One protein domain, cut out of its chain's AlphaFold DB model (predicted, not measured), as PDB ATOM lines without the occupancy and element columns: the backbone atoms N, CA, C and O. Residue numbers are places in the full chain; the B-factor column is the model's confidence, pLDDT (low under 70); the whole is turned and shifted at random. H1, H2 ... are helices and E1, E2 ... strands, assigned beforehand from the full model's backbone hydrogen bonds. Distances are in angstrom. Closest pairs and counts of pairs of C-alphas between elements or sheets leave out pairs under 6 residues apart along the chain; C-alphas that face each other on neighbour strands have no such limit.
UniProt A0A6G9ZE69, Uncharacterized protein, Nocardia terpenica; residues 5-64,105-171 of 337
ATOM      1  N   ILE A   5      19.357  -8.269 -21.245       59.72
ATOM      2  CA  ILE A   5      18.560  -8.690 -22.388       59.72
ATOM      3  C   ILE A   5      18.807  -7.667 -23.492       59.72
ATOM      4  O   ILE A   5      18.374  -6.519 -23.388       59.72
ATOM      5  N   GLU A   6      19.484  -8.091 -24.562       51.94
ATOM      6  CA  GLU A   6      19.310  -7.491 -25.890       51.94
ATOM      7  C   GLU A   6      17.889  -7.848 -26.353       51.94
ATOM      8  O   GLU A   6      17.668  -8.761 -27.145       51.94
ATOM      9  N   ALA A   7      16.889  -7.237 -25.724       50.19
ATOM     10  CA  ALA A   7      15.493  -7.493 -26.024       50.19
ATOM     11  C   ALA A   7      14.996  -6.419 -26.978       50.19
ATOM     12  O   ALA A   7      15.019  -5.233 -26.653       50.19
ATOM     13  N   ASP A   8      14.418  -6.860 -28.091       55.75
ATOM     14  CA  ASP A   8      13.278  -6.158 -28.671       55.75
ATOM     15  C   ASP A   8      12.244  -5.978 -27.545       55.75
ATOM     16  O   ASP A   8      11.863  -6.965 -26.912       55.75
ATOM     17  N   TRP A   9      11.811  -4.752 -27.236       59.22
ATOM     18  CA  TRP A   9      10.835  -4.509 -26.161       59.22
ATOM     19  C   TRP A   9       9.546  -5.311 -26.348       59.22
ATOM     20  O   TRP A   9       8.897  -5.647 -25.360       59.22
ATOM     21  N   ALA A  10       9.213  -5.704 -27.584       54.91
ATOM     22  CA  ALA A  10       8.100  -6.607 -27.865       54.91
ATOM     23  C   ALA A  10       8.264  -8.013 -27.247       54.91
ATOM     24  O   ALA A  10       7.285  -8.748 -27.114       54.91
ATOM     25  N   SER A  11       9.489  -8.397 -26.880       58.12
ATOM     26  CA  SER A  11       9.824  -9.658 -26.207       58.12
ATOM     27  C   SER A  11       9.810  -9.561 -24.680       58.12
ATOM     28  O   SER A  11       9.852 -10.594 -24.004       58.12
ATOM     29  N   LEU A  12       9.723  -8.348 -24.119       61.75
ATOM     30  CA  LEU A  12       9.532  -8.196 -22.685       61.75
ATOM     31  C   LEU A  12       8.136  -8.724 -22.334       61.75
ATOM     32  O   LEU A  12       7.158  -8.368 -22.996       61.75
ATOM     33  N   PRO A  13       8.021  -9.603 -21.327       59.12
ATOM     34  CA  PRO A  13       6.755 -10.234 -21.006       59.12
ATOM     35  C   PRO A  13       5.696  -9.154 -20.734       59.12
ATOM     36  O   PRO A  13       5.956  -8.244 -19.936       59.12
ATOM     37  N   PRO A  14       4.511  -9.227 -21.378       54.94
ATOM     38  CA  PRO A  14       3.430  -8.296 -21.106       54.94
ATOM     39  C   PRO A  14       3.128  -8.333 -19.609       54.94
ATOM     40  O   PRO A  14       2.971  -9.397 -19.006       54.94
ATOM     41  N   TRP A  15       3.129  -7.149 -19.005       56.12
ATOM     42  CA  TRP A  15       3.074  -6.976 -17.562       56.12
ATOM     43  C   TRP A  15       1.801  -7.612 -16.986       56.12
ATOM     44  O   TRP A  15       0.688  -7.224 -17.335       56.12
ATOM     45  N   SER A  16       1.968  -8.616 -16.123       46.78
ATOM     46  CA  SER A  16       0.873  -9.459 -15.625       46.78
ATOM     47  C   SER A  16       0.559  -9.281 -14.130       46.78
ATOM     48  O   SER A  16      -0.121 -10.127 -13.555       46.78
ATOM     49  N   GLY A  17       1.027  -8.216 -13.466       53.25
ATOM     50  CA  GLY A  17       0.796  -8.029 -12.025       53.25
ATOM     51  C   GLY A  17       0.821  -6.568 -11.592       53.25
ATOM     52  O   GLY A  17       1.762  -5.865 -11.911       53.25
ATOM     53  N   GLY A  18      -0.193  -6.122 -10.844       60.00
ATOM     54  CA  GLY A  18      -0.494  -4.714 -10.527       60.00
ATOM     55  C   GLY A  18       0.506  -3.904  -9.678       60.00
ATOM     56  O   GLY A  18       0.080  -2.953  -9.030       60.00
ATOM     57  N   SER A  19       1.800  -4.238  -9.648       68.19
ATOM     58  CA  SER A  19       2.855  -3.451  -8.982       68.19
ATOM     59  C   SER A  19       3.716  -2.698 -10.002       68.19
ATOM     60  O   SER A  19       4.402  -3.334 -10.809       68.19
ATOM     61  N   SER A  20       3.665  -1.361  -9.997       84.75
ATOM     62  CA  SER A  20       4.396  -0.502 -10.942       84.75
ATOM     63  C   SER A  20       5.893  -0.820 -10.919       84.75
ATOM     64  O   SER A  20       6.547  -0.619  -9.897       84.75
ATOM     65  N   THR A  21       6.443  -1.314 -12.027       88.81
ATOM     66  CA  THR A  21       7.876  -1.613 -12.124       88.81
ATOM     67  C   THR A  21       8.642  -0.318 -12.411       88.81
ATOM     68  O   THR A  21       8.309   0.367 -13.378       88.81
ATOM     69  N   PRO A  22       9.629   0.084 -11.595       93.31
ATOM     70  CA  PRO A  22      10.378   1.308 -11.840       93.31
ATOM     71  C   PRO A  22      11.223   1.206 -13.118       93.31
ATOM     72  O   PRO A  22      11.744   0.144 -13.469       93.31
ATOM     73  N   MET A  23      11.343   2.340 -13.809       94.56
ATOM     74  CA  MET A  23      12.108   2.479 -15.043       94.56
ATOM     75  C   MET A  23      13.027   3.694 -14.938       94.56
ATOM     76  O   MET A  23      12.574   4.796 -14.618       94.56
ATOM     77  N   TRP A  24      14.308   3.494 -15.229       96.94
ATOM     78  CA  TRP A  24      15.310   4.550 -15.305       96.94
ATOM     79  C   TRP A  24      15.845   4.670 -16.719       96.94
ATOM     80  O   TRP A  24      15.944   3.683 -17.438       96.94
ATOM     81  N   VAL A  25      16.227   5.881 -17.106       96.50
ATOM     82  CA  VAL A  25      16.791   6.162 -18.425       96.50
ATOM     83  C   VAL A  25      18.191   6.724 -18.250       96.50
ATOM     84  O   VAL A  25      18.378   7.698 -17.517       96.50
ATOM     85  N   TYR A  26      19.159   6.144 -18.951       96.38
ATOM     86  CA  TYR A  26      20.504   6.697 -19.071       96.38
ATOM     87  C   TYR A  26      20.715   7.224 -20.486       96.38
ATOM     88  O   TYR A  26      20.521   6.490 -21.452       96.38
ATOM     89  N   LEU A  27      21.107   8.493 -20.605       93.94
ATOM     90  CA  LEU A  27      21.434   9.127 -21.878       93.94
ATOM     91  C   LEU A  27      22.845   9.698 -21.816       93.94
ATOM     92  O   LEU A  27      23.148  10.509 -20.938       93.94
ATOM     93  N   ARG A  28      23.685   9.356 -22.791       90.69
ATOM     94  CA  ARG A  28      25.021   9.942 -22.932       90.69
ATOM     95  C   ARG A  28      25.297  10.416 -24.351       90.69
ATOM     96  O   ARG A  28      24.934   9.742 -25.307       90.69
ATOM     97  N   ASN A  29      25.973  11.564 -24.478       84.50
ATOM     98  CA  ASN A  29      26.331  12.177 -25.772       84.50
ATOM     99  C   ASN A  29      25.122  12.498 -26.675       84.50
ATOM    100  O   ASN A  29      25.253  12.598 -27.891       84.50
ATOM    101  N   VAL A  30      23.942  12.686 -26.086       81.88
ATOM    102  CA  VAL A  30      22.709  12.979 -26.820       81.88
ATOM    103  C   VAL A  30      22.497  14.494 -26.876       81.88
ATOM    104  O   VAL A  30      22.598  15.172 -25.852       81.88
ATOM    105  N   SER A  31      22.182  15.043 -28.056       79.31
ATOM    106  CA  SER A  31      21.846  16.470 -28.181       79.31
ATOM    107  C   SER A  31      20.605  16.817 -27.339       79.31
ATOM    108  O   SER A  31      19.730  15.965 -27.185       79.31
ATOM    109  N   PRO A  32      20.456  18.050 -26.814       77.88
ATOM    110  CA  PRO A  32      19.310  18.401 -25.968       77.88
ATOM    111  C   PRO A  32      17.950  18.105 -26.615       77.88
ATOM    112  O   PRO A  32      17.088  17.503 -25.980       77.88
ATOM    113  N   ARG A  33      17.798  18.435 -27.906       73.00
ATOM    114  CA  ARG A  33      16.573  18.165 -28.676       73.00
ATOM    115  C   ARG A  33      16.298  16.667 -28.819       73.00
ATOM    116  O   ARG A  33      15.170  16.230 -28.625       73.00
ATOM    117  N   HIS A  34      17.323  15.873 -29.135       76.94
ATOM    118  CA  HIS A  34      17.156  14.425 -29.264       76.94
ATOM    119  C   HIS A  34      16.898  13.768 -27.897       76.94
ATOM    120  O   HIS A  34      16.075  12.867 -27.788       76.94
ATOM    121  N   ALA A  35      17.496  14.285 -26.821       83.44
ATOM    122  CA  ALA A  35      17.264  13.808 -25.462       83.44
ATOM    123  C   ALA A  35      15.830  14.075 -24.979       83.44
ATOM    124  O   ALA A  35      15.273  13.266 -24.244       83.44
ATOM    125  N   GLU A  36      15.226  15.203 -25.360       81.06
ATOM    126  CA  GLU A  36      13.807  15.480 -25.102       81.06
ATOM    127  C   GLU A  36      12.897  14.489 -25.830       81.06
ATOM    128  O   GLU A  36      12.004  13.920 -25.201       81.06
ATOM    129  N   ALA A  37      13.168  14.222 -27.111       77.88
ATOM    130  CA  ALA A  37      12.418  13.242 -27.894       77.88
ATOM    131  C   ALA A  37      12.526  11.825 -27.303       77.88
ATOM    132  O   ALA A  37      11.507  11.170 -27.094       77.88
ATOM    133  N   LEU A  38      13.740  11.386 -26.953       85.31
ATOM    134  CA  LEU A  38      13.973  10.088 -26.318       85.31
ATOM    135  C   LEU A  38      13.264   9.977 -24.967       85.31
ATOM    136  O   LEU A  38      12.649   8.956 -24.684       85.31
ATOM    137  N   VAL A  39      13.298  11.022 -24.132       91.88
ATOM    138  CA  VAL A  39      12.585  11.007 -22.843       91.88
ATOM    139  C   VAL A  39      11.075  10.941 -23.033       91.88
ATOM    140  O   VAL A  39      10.427  10.185 -22.321       91.88
ATOM    141  N   ALA A  40      10.508  11.683 -23.987       84.06
ATOM    142  CA  ALA A  40       9.081  11.591 -24.291       84.06
ATOM    143  C   ALA A  40       8.692  10.182 -24.774       84.06
ATOM    144  O   ALA A  40       7.650   9.650 -24.384       84.06
ATOM    145  N   ALA A  41       9.558   9.550 -25.570       83.69
ATOM    146  CA  ALA A  41       9.356   8.187 -26.031       83.69
ATOM    147  C   ALA A  41       9.434   7.176 -24.867       83.69
ATOM    148  O   ALA A  41       8.500   6.405 -24.655       83.69
ATOM    149  N   TYR A  42      10.473   7.237 -24.028       89.25
ATOM    150  CA  TYR A  42      10.572   6.392 -22.833       89.25
ATOM    151  C   TYR A  42       9.433   6.622 -21.835       89.25
ATOM    152  O   TYR A  42       8.985   5.669 -21.208       89.25
ATOM    153  N   GLU A  43       8.929   7.848 -21.695       90.69
ATOM    154  CA  GLU A  43       7.762   8.136 -20.854       90.69
ATOM    155  C   GLU A  43       6.501   7.454 -21.393       90.69
ATOM    156  O   GLU A  43       5.738   6.882 -20.619       90.69
ATOM    157  N   THR A  44       6.307   7.444 -22.712       82.25
ATOM    158  CA  THR A  44       5.191   6.718 -23.339       82.25
ATOM    159  C   THR A  44       5.294   5.217 -23.058       82.25
ATOM    160  O   THR A  44       4.318   4.596 -22.642       82.25
ATOM    161  N   VAL A  45       6.493   4.644 -23.203       82.94
ATOM    162  CA  VAL A  45       6.756   3.229 -22.888       82.94
ATOM    163  C   VAL A  45       6.501   2.949 -21.404       82.94
ATOM    164  O   VAL A  45       5.783   2.016 -21.060       82.94
ATOM    165  N   ALA A  46       7.012   3.788 -20.504       89.00
ATOM    166  CA  ALA A  46       6.796   3.675 -19.066       89.00
ATOM    167  C   ALA A  46       5.308   3.706 -18.685       89.00
ATOM    168  O   ALA A  46       4.862   2.899 -17.865       89.00
ATOM    169  N   GLN A  47       4.511   4.567 -19.318       85.44
ATOM    170  CA  GLN A  47       3.068   4.634 -19.084       85.44
ATOM    171  C   GLN A  47       2.351   3.339 -19.484       85.44
ATOM    172  O   GLN A  47       1.449   2.906 -18.765       85.44
ATOM    173  N   CYS A  48       2.788   2.657 -20.551       80.44
ATOM    174  CA  CYS A  48       2.280   1.325 -20.911       80.44
ATOM    175  C   CYS A  48       2.549   0.264 -19.826       80.44
ATOM    176  O   CYS A  48       1.812  -0.715 -19.732       80.44
ATOM    177  N   HIS A  49       3.557   0.480 -18.976       80.12
ATOM    178  CA  HIS A  49       3.893  -0.363 -17.823       80.12
ATOM    179  C   HIS A  49       3.370   0.193 -16.483       80.12
ATOM    180  O   HIS A  49       3.790  -0.259 -15.416       80.12
ATOM    181  N   GLY A  50       2.473   1.187 -16.513       85.75
ATOM    182  CA  GLY A  50       1.904   1.791 -15.305       85.75
ATOM    183  C   GLY A  50       2.931   2.529 -14.438       85.75
ATOM    184  O   GLY A  50       2.752   2.629 -13.225       85.75
ATOM    185  N   THR A  51       4.022   3.011 -15.036       92.25
ATOM    186  CA  THR A  51       5.118   3.716 -14.357       92.25
ATOM    187  C   THR A  51       5.439   5.042 -15.060       92.25
ATOM    188  O   THR A  51       4.737   5.464 -15.976       92.25
ATOM    189  N   SER A  52       6.478   5.741 -14.600       93.81
ATOM    190  CA  SER A  52       6.974   6.983 -15.205       93.81
ATOM    191  C   SER A  52       8.491   7.072 -15.058       93.81
ATOM    192  O   SER A  52       9.050   6.672 -14.027       93.81
ATOM    193  N   VAL A  53       9.152   7.638 -16.072       95.62
ATOM    194  CA  VAL A  53      10.591   7.940 -16.027       95.62
ATOM    195  C   VAL A  53      10.859   9.338 -15.469       95.62
ATOM    196  O   VAL A  53      12.015   9.740 -15.314       95.62
ATOM    197  N   ARG A  54       9.821  10.113 -15.132       93.75
ATOM    198  CA  ARG A  54       9.976  11.453 -14.559       93.75
ATOM    199  C   ARG A  54      10.780  11.402 -13.256       93.75
ATOM    200  O   ARG A  54      10.419  10.712 -12.311       93.75
ATOM    201  N   GLY A  55      11.870  12.170 -13.204       94.81
ATOM    202  CA  GLY A  55      12.807  12.164 -12.071       94.81
ATOM    203  C   GLY A  55      13.784  10.980 -12.057       94.81
ATOM    204  O   GLY A  55      14.606  10.895 -11.154       94.81
ATOM    205  N   ARG A  56      13.728  10.103 -13.067       96.69
ATOM    206  CA  ARG A  56      14.567   8.905 -13.236       96.69
ATOM    207  C   ARG A  56      15.370   8.931 -14.543       96.69
ATOM    208  O   ARG A  56      15.746   7.888 -15.071       96.69
ATOM    209  N   VAL A  57      15.618  10.127 -15.075       96.88
ATOM    210  CA  VAL A  57      16.430  10.342 -16.279       96.88
ATOM    211  C   VAL A  57      17.786  10.906 -15.873       96.88
ATOM    212  O   VAL A  57      17.863  12.007 -15.329       96.88
ATOM    213  N   PHE A  58      18.846  10.179 -16.204       96.50
ATOM    214  CA  PHE A  58      20.234  10.527 -15.913       96.50
ATOM    215  C   PHE A  58      20.951  10.849 -17.222       96.50
ATOM    216  O   PHE A  58      20.933  10.046 -18.156       96.50
ATOM    217  N   ARG A  59      21.537  12.049 -17.323       94.12
ATOM    218  CA  ARG A  59      22.054  12.587 -18.594       94.12
ATOM    219  C   ARG A  59      23.510  13.022 -18.498       94.12
ATOM    220  O   ARG A  59      23.788  14.107 -17.991       94.12
ATOM    221  N   ASP A  60      24.427  12.242 -19.059       90.81
ATOM    222  CA  ASP A  60      25.821  12.660 -19.207       90.81
ATOM    223  C   ASP A  60      26.020  13.423 -20.529       90.81
ATOM    224  O   ASP A  60      25.756  12.924 -21.625       90.81
ATOM    225  N   LEU A  61      26.560  14.639 -20.441       79.50
ATOM    226  CA  LEU A  61      26.867  15.473 -21.614       79.50
ATOM    227  C   LEU A  61      28.054  14.948 -22.441       79.50
ATOM    228  O   LEU A  61      28.356  15.503 -23.499       79.50
ATOM    229  N   GLY A  62      28.718  13.883 -21.977       78.19
ATOM    230  CA  GLY A  62      29.829  13.259 -22.680       78.19
ATOM    231  C   GLY A  62      31.197  13.773 -22.278       78.19
ATOM    232  O   GLY A  62      31.475  13.956 -21.096       78.19
ATOM    233  N   GLN A  63      32.054  13.999 -23.278       80.19
ATOM    234  CA  GLN A  63      33.368  14.630 -23.126       80.19
ATOM    235  C   GLN A  63      33.317  16.095 -23.616       80.19
ATOM    236  O   GLN A  63      33.671  16.362 -24.770       80.19
ATOM    237  N   PRO A  64      32.916  17.069 -22.768       78.94
ATOM    238  CA  PRO A  64      32.861  18.487 -23.138       78.94
ATOM    239  C   PRO A  64      34.170  19.009 -23.733       78.94
ATOM    240  O   PRO A  64      34.155  19.818 -24.656       78.94
ATOM    241  N   PRO A 105      38.883  10.244 -19.511       77.88
ATOM    242  CA  PRO A 105      37.540   9.696 -19.563       77.88
ATOM    243  C   PRO A 105      36.524  10.769 -19.136       77.88
ATOM    244  O   PRO A 105      36.846  11.639 -18.314       77.88
ATOM    245  N   PRO A 106      35.303  10.739 -19.690       77.44
ATOM    246  CA  PRO A 106      34.276  11.706 -19.349       77.44
ATOM    247  C   PRO A 106      33.917  11.604 -17.866       77.44
ATOM    248  O   PRO A 106      34.000  10.522 -17.282       77.44
ATOM    249  N   PRO A 107      33.454  12.698 -17.246       74.62
ATOM    250  CA  PRO A 107      32.791  12.588 -15.958       74.62
ATOM    251  C   PRO A 107      31.533  11.722 -16.118       74.62
ATOM    252  O   PRO A 107      30.679  12.022 -16.946       74.62
ATOM    253  N   THR A 108      31.419  10.658 -15.322       86.31
ATOM    254  CA  THR A 108      30.286   9.712 -15.341       86.31
ATOM    255  C   THR A 108      29.393   9.879 -14.110       86.31
ATOM    256  O   THR A 108      28.891   8.905 -13.546       86.31
ATOM    257  N   ALA A 109      29.258  11.110 -13.602       89.50
ATOM    258  CA  ALA A 109      28.555  11.374 -12.346       89.50
ATOM    259  C   ALA A 109      27.092  10.909 -12.401       89.50
ATOM    260  O   ALA A 109      26.572  10.406 -11.409       89.50
ATOM    261  N   GLN A 110      26.450  11.029 -13.565       93.25
ATOM    262  CA  GLN A 110      25.059  10.627 -13.747       93.25
ATOM    263  C   GLN A 110      24.896   9.106 -13.769       93.25
ATOM    264  O   GLN A 110      23.925   8.600 -13.217       93.25
ATOM    265  N   LEU A 111      25.868   8.367 -14.313       92.81
ATOM    266  CA  LEU A 111      25.886   6.904 -14.227       92.81
ATOM    267  C   LEU A 111      25.963   6.413 -12.773       92.81
ATOM    268  O   LEU A 111      25.272   5.468 -12.401       92.81
ATOM    269  N   TRP A 112      26.776   7.057 -11.934       91.00
ATOM    270  CA  TRP A 112      26.860   6.695 -10.515       91.00
ATOM    271  C   TRP A 112      25.577   7.049  -9.755       91.00
ATOM    272  O   TRP A 112      25.079   6.221  -9.001       91.00
ATOM    273  N   GLN A 113      24.981   8.216 -10.023       94.56
ATOM    274  CA  GLN A 113      23.676   8.584  -9.455       94.56
ATOM    275  C   GLN A 113      22.563   7.613  -9.871       94.56
ATOM    276  O   GLN A 113      21.701   7.282  -9.059       94.56
ATOM    277  N   LEU A 114      22.597   7.125 -11.113       95.44
ATOM    278  CA  LEU A 114      21.700   6.078 -11.590       95.44
ATOM    279  C   LEU A 114      21.884   4.781 -10.796       95.44
ATOM    280  O   LEU A 114      20.901   4.199 -10.349       95.44
ATOM    281  N   LEU A 115      23.127   4.332 -10.605       92.94
ATOM    282  CA  LEU A 115      23.423   3.123  -9.835       92.94
ATOM    283  C   LEU A 115      22.948   3.234  -8.381       92.94
ATOM    284  O   LEU A 115      22.375   2.277  -7.857       92.94
ATOM    285  N   ASP A 116      23.124   4.399  -7.759       93.56
ATOM    286  CA  ASP A 116      22.631   4.672  -6.408       93.56
ATOM    287  C   ASP A 116      21.094   4.641  -6.350       93.56
ATOM    288  O   ASP A 116      20.518   4.013  -5.458       93.56
ATOM    289  N   ALA A 117      20.415   5.261  -7.324       94.12
ATOM    290  CA  ALA A 117      18.953   5.265  -7.409       94.12
ATOM    291  C   ALA A 117      18.382   3.852  -7.608       94.12
ATOM    292  O   ALA A 117      17.448   3.447  -6.914       94.12
ATOM    293  N   VAL A 118      18.993   3.073  -8.502       92.94
ATOM    294  CA  VAL A 118      18.644   1.667  -8.736       92.94
ATOM    295  C   VAL A 118      18.853   0.836  -7.469       92.94
ATOM    296  O   VAL A 118      17.975   0.061  -7.094       92.94
ATOM    297  N   GLY A 119      19.985   1.001  -6.780       91.06
ATOM    298  CA  GLY A 119      20.265   0.289  -5.533       91.06
ATOM    299  C   GLY A 119      19.259   0.614  -4.424       91.06
ATOM    300  O   GLY A 119      18.868  -0.276  -3.667       91.06
ATOM    301  N   ALA A 120      18.797   1.865  -4.349       90.62
ATOM    302  CA  ALA A 120      17.826   2.305  -3.350       90.62
ATOM    303  C   ALA A 120      16.409   1.746  -3.585       90.62
ATOM    304  O   ALA A 120      15.751   1.348  -2.621       90.62
ATOM    305  N   GLU A 121      15.942   1.700  -4.837       89.38
ATOM    306  CA  GLU A 121      14.584   1.241  -5.181       89.38
ATOM    307  C   GLU A 121      14.521  -0.285  -5.402       89.38
ATOM    308  O   GLU A 121      13.673  -0.955  -4.818       89.38
ATOM    309  N   CYS A 122      15.451  -0.876  -6.162       85.44
ATOM    310  CA  CYS A 122      15.447  -2.314  -6.476       85.44
ATOM    311  C   CYS A 122      16.190  -3.190  -5.456       85.44
ATOM    312  O   CYS A 122      16.078  -4.417  -5.505       85.44
ATOM    313  N   GLY A 123      16.920  -2.610  -4.495       76.38
ATOM    314  CA  GLY A 123      17.674  -3.365  -3.481       76.38
ATOM    315  C   GLY A 123      16.816  -4.289  -2.600       76.38
ATOM    316  O   GLY A 123      17.346  -5.150  -1.900       76.38
ATOM    317  N   ARG A 124      15.486  -4.146  -2.653       79.38
ATOM    318  CA  ARG A 124      14.502  -4.981  -1.943       79.38
ATOM    319  C   ARG A 124      14.071  -6.235  -2.717       79.38
ATOM    320  O   ARG A 124      13.209  -6.964  -2.240       79.38
ATOM    321  N   GLY A 125      14.670  -6.497  -3.881       81.75
ATOM    322  CA  GLY A 125      14.323  -7.634  -4.740       81.75
ATOM    323  C   GLY A 125      13.134  -7.371  -5.666       81.75
ATOM    324  O   GLY A 125      12.606  -8.308  -6.260       81.75
ATOM    325  N   GLU A 126      12.713  -6.114  -5.802       86.50
ATOM    326  CA  GLU A 126      11.703  -5.717  -6.781       86.50
ATOM    327  C   GLU A 126      12.333  -5.641  -8.185       86.50
ATOM    328  O   GLU A 126      13.488  -5.215  -8.317       86.50
ATOM    329  N   PRO A 127      11.630  -6.081  -9.243       89.62
ATOM    330  CA  PRO A 127      12.119  -5.948 -10.612       89.62
ATOM    331  C   PRO A 127      12.230  -4.474 -11.009       89.62
ATOM    332  O   PRO A 127      11.549  -3.618 -10.450       89.62
ATOM    333  N   GLY A 128      13.075  -4.178 -11.991       91.19
ATOM    334  CA  GLY A 128      13.252  -2.824 -12.509       91.19
ATOM    335  C   GLY A 128      13.920  -2.822 -13.877       91.19
ATOM    336  O   GLY A 128      14.570  -3.803 -14.249       91.19
ATOM    337  N   TYR A 129      13.789  -1.713 -14.604       92.50
ATOM    338  CA  TYR A 129      14.372  -1.549 -15.938       92.50
ATOM    339  C   TYR A 129      15.322  -0.356 -16.001       92.50
ATOM    340  O   TYR A 129      14.951   0.747 -15.610       92.50
ATOM    341  N   VAL A 130      16.522  -0.553 -16.548       94.88
ATOM    342  CA  VAL A 130      17.388   0.547 -17.000       94.88
ATOM    343  C   VAL A 130      17.385   0.564 -18.514       94.88
ATOM    344  O   VAL A 130      17.829  -0.388 -19.146       94.88
ATOM    345  N   CYS A 131      16.907   1.658 -19.081       93.44
ATOM    346  CA  CYS A 131      16.767   1.846 -20.509       93.44
ATOM    347  C   CYS A 131      17.915   2.700 -21.046       93.44
ATOM    348  O   CYS A 131      18.167   3.803 -20.549       93.44
ATOM    349  N   ILE A 132      18.598   2.185 -22.064       93.31
ATOM    350  CA  ILE A 132      19.749   2.829 -22.695       93.31
ATOM    351  C   ILE A 132      19.543   2.791 -24.217       93.31
ATOM    352  O   ILE A 132      19.366   1.701 -24.755       93.31
ATOM    353  N   PRO A 133      19.599   3.923 -24.944       87.44
ATOM    354  CA  PRO A 133      19.309   3.946 -26.381       87.44
ATOM    355  C   PRO A 133      20.164   3.001 -27.232       87.44
ATOM    356  O   PRO A 133      19.694   2.454 -28.218       87.44
ATOM    357  N   ALA A 134      21.427   2.807 -26.854       85.19
ATOM    358  CA  ALA A 134      22.349   1.913 -27.542       85.19
ATOM    359  C   ALA A 134      23.448   1.447 -26.587       85.19
ATOM    360  O   ALA A 134      23.828   2.183 -25.671       85.19
ATOM    361  N   GLU A 135      24.022   0.269 -26.838       86.81
ATOM    362  CA  GLU A 135      25.148  -0.239 -26.043       86.81
ATOM    363  C   GLU A 135      26.342   0.715 -26.035       86.81
ATOM    364  O   GLU A 135      26.988   0.888 -25.001       86.81
ATOM    365  N   ALA A 136      26.580   1.385 -27.168       86.00
ATOM    366  CA  ALA A 136      27.671   2.336 -27.349       86.00
ATOM    367  C   ALA A 136      27.645   3.501 -26.342       86.00
ATOM    368  O   ALA A 136      28.656   4.162 -26.114       86.00
ATOM    369  N   GLN A 137      26.513   3.752 -25.669       87.88
ATOM    370  CA  GLN A 137      26.454   4.751 -24.597       87.88
ATOM    371  C   GLN A 137      27.265   4.365 -23.352       87.88
ATOM    372  O   GLN A 137      27.575   5.238 -22.533       87.88
ATOM    373  N   LEU A 138      27.632   3.089 -23.216       90.31
ATOM    374  CA  LEU A 138      28.486   2.575 -22.150       90.31
ATOM    375  C   LEU A 138      29.966   2.454 -22.553       90.31
ATOM    376  O   LEU A 138      30.792   2.091 -21.715       90.31
ATOM    377  N   ASP A 139      30.326   2.799 -23.790       86.19
ATOM    378  CA  ASP A 139      31.713   2.749 -24.261       86.19
ATOM    379  C   ASP A 139      32.488   4.005 -23.839       86.19
ATOM    380  O   ASP A 139      31.910   5.049 -23.546       86.19
ATOM    381  N   ASP A 140      33.817   3.950 -23.763       83.12
ATOM    382  CA  ASP A 140      34.657   5.104 -23.394       83.12
ATOM    383  C   ASP A 140      34.320   5.761 -22.036       83.12
ATOM    384  O   ASP A 140      34.592   6.944 -21.826       83.12
ATOM    385  N   LEU A 141      33.727   5.025 -21.089       84.75
ATOM    386  CA  LEU A 141      33.453   5.505 -19.722       84.75
ATOM    387  C   LEU A 141      34.712   5.547 -18.829       84.75
ATOM    388  O   LEU A 141      34.635   5.871 -17.648       84.75
ATOM    389  N   GLY A 142      35.876   5.168 -19.366       84.69
ATOM    390  CA  GLY A 142      37.096   4.909 -18.592       84.69
ATOM    391  C   GLY A 142      37.116   3.538 -17.906       84.69
ATOM    392  O   GLY A 142      38.124   3.167 -17.307       84.69
ATOM    393  N   VAL A 143      36.031   2.772 -18.025       88.00
ATOM    394  CA  VAL A 143      35.912   1.374 -17.600       88.00
ATOM    395  C   VAL A 143      35.241   0.559 -18.712       88.00
ATOM    396  O   VAL A 143      34.411   1.116 -19.431       88.00
ATOM    397  N   PRO A 144      35.566  -0.738 -18.868       89.56
ATOM    398  CA  PRO A 144      34.888  -1.594 -19.837       89.56
ATOM    399  C   PRO A 144      33.391  -1.723 -19.536       89.56
ATOM    400  O   PRO A 144      32.986  -1.824 -18.372       89.56
ATOM    401  N   ARG A 145      32.573  -1.793 -20.586       90.19
ATOM    402  CA  ARG A 145      31.116  -1.945 -20.510       90.19
ATOM    403  C   ARG A 145      30.683  -3.138 -19.655       90.19
ATOM    404  O   ARG A 145      29.758  -3.028 -18.853       90.19
ATOM    405  N   GLU A 146      31.391  -4.262 -19.742       90.81
ATOM    406  CA  GLU A 146      31.102  -5.484 -18.979       90.81
ATOM    407  C   GLU A 146      31.253  -5.259 -17.470       90.81
ATOM    408  O   GLU A 146      30.563  -5.892 -16.667       90.81
ATOM    409  N   VAL A 147      32.151  -4.355 -17.066       91.31
ATOM    410  CA  VAL A 147      32.313  -3.964 -15.662       91.31
ATOM    411  C   VAL A 147      31.092  -3.174 -15.205       91.31
ATOM    412  O   VAL A 147      30.559  -3.471 -14.139       91.31
ATOM    413  N   VAL A 148      30.601  -2.234 -16.017       91.19
ATOM    414  CA  VAL A 148      29.396  -1.445 -15.711       91.19
ATOM    415  C   VAL A 148      28.170  -2.350 -15.572       91.19
ATOM    416  O   VAL A 148      27.468  -2.288 -14.563       91.19
ATOM    417  N   LEU A 149      27.956  -3.262 -16.522       90.94
ATOM    418  CA  LEU A 149      26.851  -4.226 -16.468       90.94
ATOM    419  C   LEU A 149      26.945  -5.156 -15.252       90.94
ATOM    420  O   LEU A 149      25.937  -5.455 -14.610       90.94
ATOM    421  N   ARG A 150      28.159  -5.566 -14.867       90.94
ATOM    422  CA  ARG A 150      28.379  -6.345 -13.641       90.94
ATOM    423  C   ARG A 150      28.041  -5.549 -12.381       90.94
ATOM    424  O   ARG A 150      27.542  -6.133 -11.420       90.94
ATOM    425  N   VAL A 151      28.305  -4.243 -12.370       91.19
ATOM    426  CA  VAL A 151      27.930  -3.360 -11.257       91.19
ATOM    427  C   VAL A 151      26.409  -3.225 -11.169       91.19
ATOM    428  O   VAL A 151      25.880  -3.422 -10.078       91.19
ATOM    429  N   PHE A 152      25.699  -3.027 -12.286       90.75
ATOM    430  CA  PHE A 152      24.227  -3.065 -12.319       90.75
ATOM    431  C   PHE A 152      23.674  -4.381 -11.753       90.75
ATOM    432  O   PHE A 152      22.875  -4.369 -10.816       90.75
ATOM    433  N   ALA A 153      24.169  -5.518 -12.250       89.06
ATOM    434  CA  ALA A 153      23.735  -6.844 -11.808       89.06
ATOM    435  C   ALA A 153      24.021  -7.118 -10.319       89.06
ATOM    436  O   ALA A 153      23.332  -7.925  -9.695       89.06
ATOM    437  N   ARG A 154      25.050  -6.475  -9.747       89.38
ATOM    438  CA  ARG A 154      25.381  -6.569  -8.319       89.38
ATOM    439  C   ARG A 154      24.532  -5.629  -7.463       89.38
ATOM    440  O   ARG A 154      24.178  -6.016  -6.354       89.38
ATOM    441  N   ALA A 155      24.242  -4.424  -7.950       87.56
ATOM    442  CA  ALA A 155      23.436  -3.432  -7.243       87.56
ATOM    443  C   ALA A 155      21.972  -3.881  -7.118       87.56
ATOM    444  O   ALA A 155      21.371  -3.724  -6.059       87.56
ATOM    445  N   ALA A 156      21.429  -4.491  -8.174       89.62
ATOM    446  CA  ALA A 156      20.059  -4.988  -8.210       89.62
ATOM    447  C   ALA A 156      19.968  -6.259  -9.084       89.62
ATOM    448  O   ALA A 156      19.897  -6.165 -10.308       89.62
ATOM    449  N   PRO A 157      19.956  -7.469  -8.491       87.50
ATOM    450  CA  PRO A 157      19.930  -8.728  -9.248       87.50
ATOM    451  C   PRO A 157      18.676  -8.943 -10.107       87.50
ATOM    452  O   PRO A 157      18.704  -9.759 -11.024       87.50
ATOM    453  N   THR A 158      17.586  -8.249  -9.782       88.81
ATOM    454  CA  THR A 158      16.294  -8.259 -10.485       88.81
ATOM    455  C   THR A 158      16.182  -7.154 -11.539       88.81
ATOM    456  O   THR A 158      15.142  -7.019 -12.184       88.81
ATOM    457  N   LEU A 159      17.237  -6.355 -11.711       91.31
ATOM    458  CA  LEU A 159      17.308  -5.316 -12.725       91.31
ATOM    459  C   LEU A 159      17.531  -5.928 -14.103       91.31
ATOM    460  O   LEU A 159      18.425  -6.755 -14.290       91.31
ATOM    461  N   THR A 160      16.764  -5.446 -15.069       91.19
ATOM    462  CA  THR A 160      16.987  -5.713 -16.486       91.19
ATOM    463  C   THR A 160      17.541  -4.453 -17.136       91.19
ATOM    464  O   THR A 160      16.926  -3.389 -17.063       91.19
ATOM    465  N   VAL A 161      18.711  -4.559 -17.760       91.44
ATOM    466  CA  VAL A 161      19.236  -3.493 -18.623       91.44
ATOM    467  C   VAL A 161      18.727  -3.761 -20.029       91.44
ATOM    468  O   VAL A 161      18.932  -4.863 -20.539       91.44
ATOM    469  N   VAL A 162      18.056  -2.776 -20.621       89.12
ATOM    470  CA  VAL A 162      17.478  -2.875 -21.957       89.12
ATOM    471  C   VAL A 162      18.130  -1.857 -22.874       89.12
ATOM    472  O   VAL A 162      18.148  -0.657 -22.579       89.12
ATOM    473  N   PHE A 163      18.645  -2.354 -23.993       85.69
ATOM    474  CA  PHE A 163      19.244  -1.544 -25.041       85.69
ATOM    475  C   PHE A 163      18.268  -1.326 -26.196       85.69
ATOM    476  O   PHE A 163      17.606  -2.259 -26.638       85.69
ATOM    477  N   GLY A 164      18.205  -0.095 -26.698       77.50
ATOM    478  CA  GLY A 164      17.558   0.253 -27.961       77.50
ATOM    479  C   GLY A 164      16.823   1.594 -27.917       77.50
ATOM    480  O   GLY A 164      16.586   2.177 -26.851       77.50
ATOM    481  N   ASP A 165      16.473   2.082 -29.104       74.69
ATOM    482  CA  ASP A 165      15.829   3.375 -29.284       74.69
ATOM    483  C   ASP A 165      14.301   3.257 -29.084       74.69
ATOM    484  O   ASP A 165      13.629   2.576 -29.862       74.69
ATOM    485  N   PRO A 166      13.705   3.947 -28.092       68.75
ATOM    486  CA  PRO A 166      12.261   3.947 -27.870       68.75
ATOM    487  C   PRO A 166      11.471   4.539 -29.028       68.75
ATOM    488  O   PRO A 166      10.289   4.226 -29.182       68.75
ATOM    489  N   VAL A 167      12.111   5.345 -29.875       64.81
ATOM    490  CA  VAL A 167      11.515   5.806 -31.123       64.81
ATOM    491  C   VAL A 167      11.273   4.638 -32.065       64.81
ATOM    492  O   VAL A 167      10.289   4.702 -32.782       64.81
ATOM    493  N   GLN A 168      12.081   3.573 -32.056       59.62
ATOM    494  CA  GLN A 168      11.831   2.369 -32.857       59.62
ATOM    495  C   GLN A 168      10.698   1.512 -32.271       59.62
ATOM    496  O   GLN A 168       9.972   0.862 -33.017       59.62
ATOM    497  N   TRP A 169      10.497   1.537 -30.950       61.69
ATOM    498  CA  TRP A 169       9.503   0.694 -30.263       61.69
ATOM    499  C   TRP A 169       8.085   1.258 -30.281       61.69
ATOM    500  O   TRP A 169       7.114   0.508 -30.280       61.69
ATOM    501  N   LEU A 170       7.954   2.585 -30.296       54.38
ATOM    502  CA  LEU A 170       6.658   3.263 -30.397       54.38
ATOM    503  C   LEU A 170       6.116   3.306 -31.830       54.38
ATOM    504  O   LEU A 170       5.048   3.869 -32.078       54.38
ATOM    505  N   GLN A 171       6.846   2.730 -32.779       50.78
ATOM    506  CA  GLN A 171       6.441   2.684 -34.173       50.78
ATOM    507  C   GLN A 171       5.476   1.507 -34.330       50.78
ATOM    508  O   GLN A 171       5.850   0.366 -34.048       50.78
TER     509      GLN A 171
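AT A GLANCE: This is residues 5 to 64 and 105 to 171 of the 337 residues of an uncharacterized protein of Nocardia terpenica (UniProt A0A6G9ZE69). A twisted slab of four parallel strands, in the order E2 E1 E3 E4, forms the middle layer, with the long helix H1 packed along one face and H2 along the other. Beyond H2, H4 grazes the sheet near its E4 edge, while short H3 lies beside the strands and short H5 packs on H1. The printed part has 127 residues in the order E1 H1 E2 H2 E3 H3 H4 E4 H5, five named helices and four named strands, of mixed class. It is compact, with a radius of gyration of the C-alphas of 13.8 A and spans of 42 by 32 by 25 A.

HOW THE PARTS SIT: Begin at the inner strands, E1 at residues 23 to 28 and E3 at 128 to 132: they are parallel at 21 degrees, with N 24 and O 129 2.8 A apart, within hydrogen-bond range. The edge strand E2, residues 57 to 60, is parallel to E1 at 17 degrees, with N 58 and O 25 at 2.8 A. The other edge strand, E4 at residues 159 to 163, is parallel to E3 at 23 degrees, with N 162 and O 130 at 2.8 A. The sheet is only just strongly twisted, its C-alphas up to 4.3 A off the best plane. Now look at H1, residues 32 to 48: it lies over E2 and E1 at a height over the sheet of 9.8 A. On the opposite face H2, residues 109 to 122, lies over E1 and E3 at a height of 8.7 A; E1, H1, E2 is a strand-helix-strand unit, two parallel neighbour strands with a helix between, and its crossover is right-handed. H4, residues 145 to 155, touches H2, with the C-alphas of Gly 119 and Ala 155 closest at 5.2 A, the same way at a shallow tilt of 33 degrees, only just short of steep. H3, residues 135 to 138, is over none of the strands; E3, H3 H4, E4 is the second such right-handed unit. H5, residues 166 to 169, touches H1, the closest C-alphas being those of Ala 41 and Pro 166 at 5.5 A. Every O i to N i+4 pair is within hydrogen-bond range in H1, H2 and H4; H3 and H5 are too short for one.

IN THESE COORDINATES: Find C-alpha 23 at (12.108, 2.479, -15.043), where E1 begins its 16.9 A. H1 runs 24.6 A, H2 19.8 A and H4 15.4 A. H5 ends at C-alpha 169, (9.503, 0.694, -30.263).

THE WHOLE: The C-alphas farthest apart are those of Ser 16 and Pro 64, 43.1 A. Residues 65 to 104 are not printed; C-alphas 64 and 105 are 10.6 A apart across this cut. Of the links printed whole, none is long. Confidence is under 70 at residues 5 to 19 and 166 to 171.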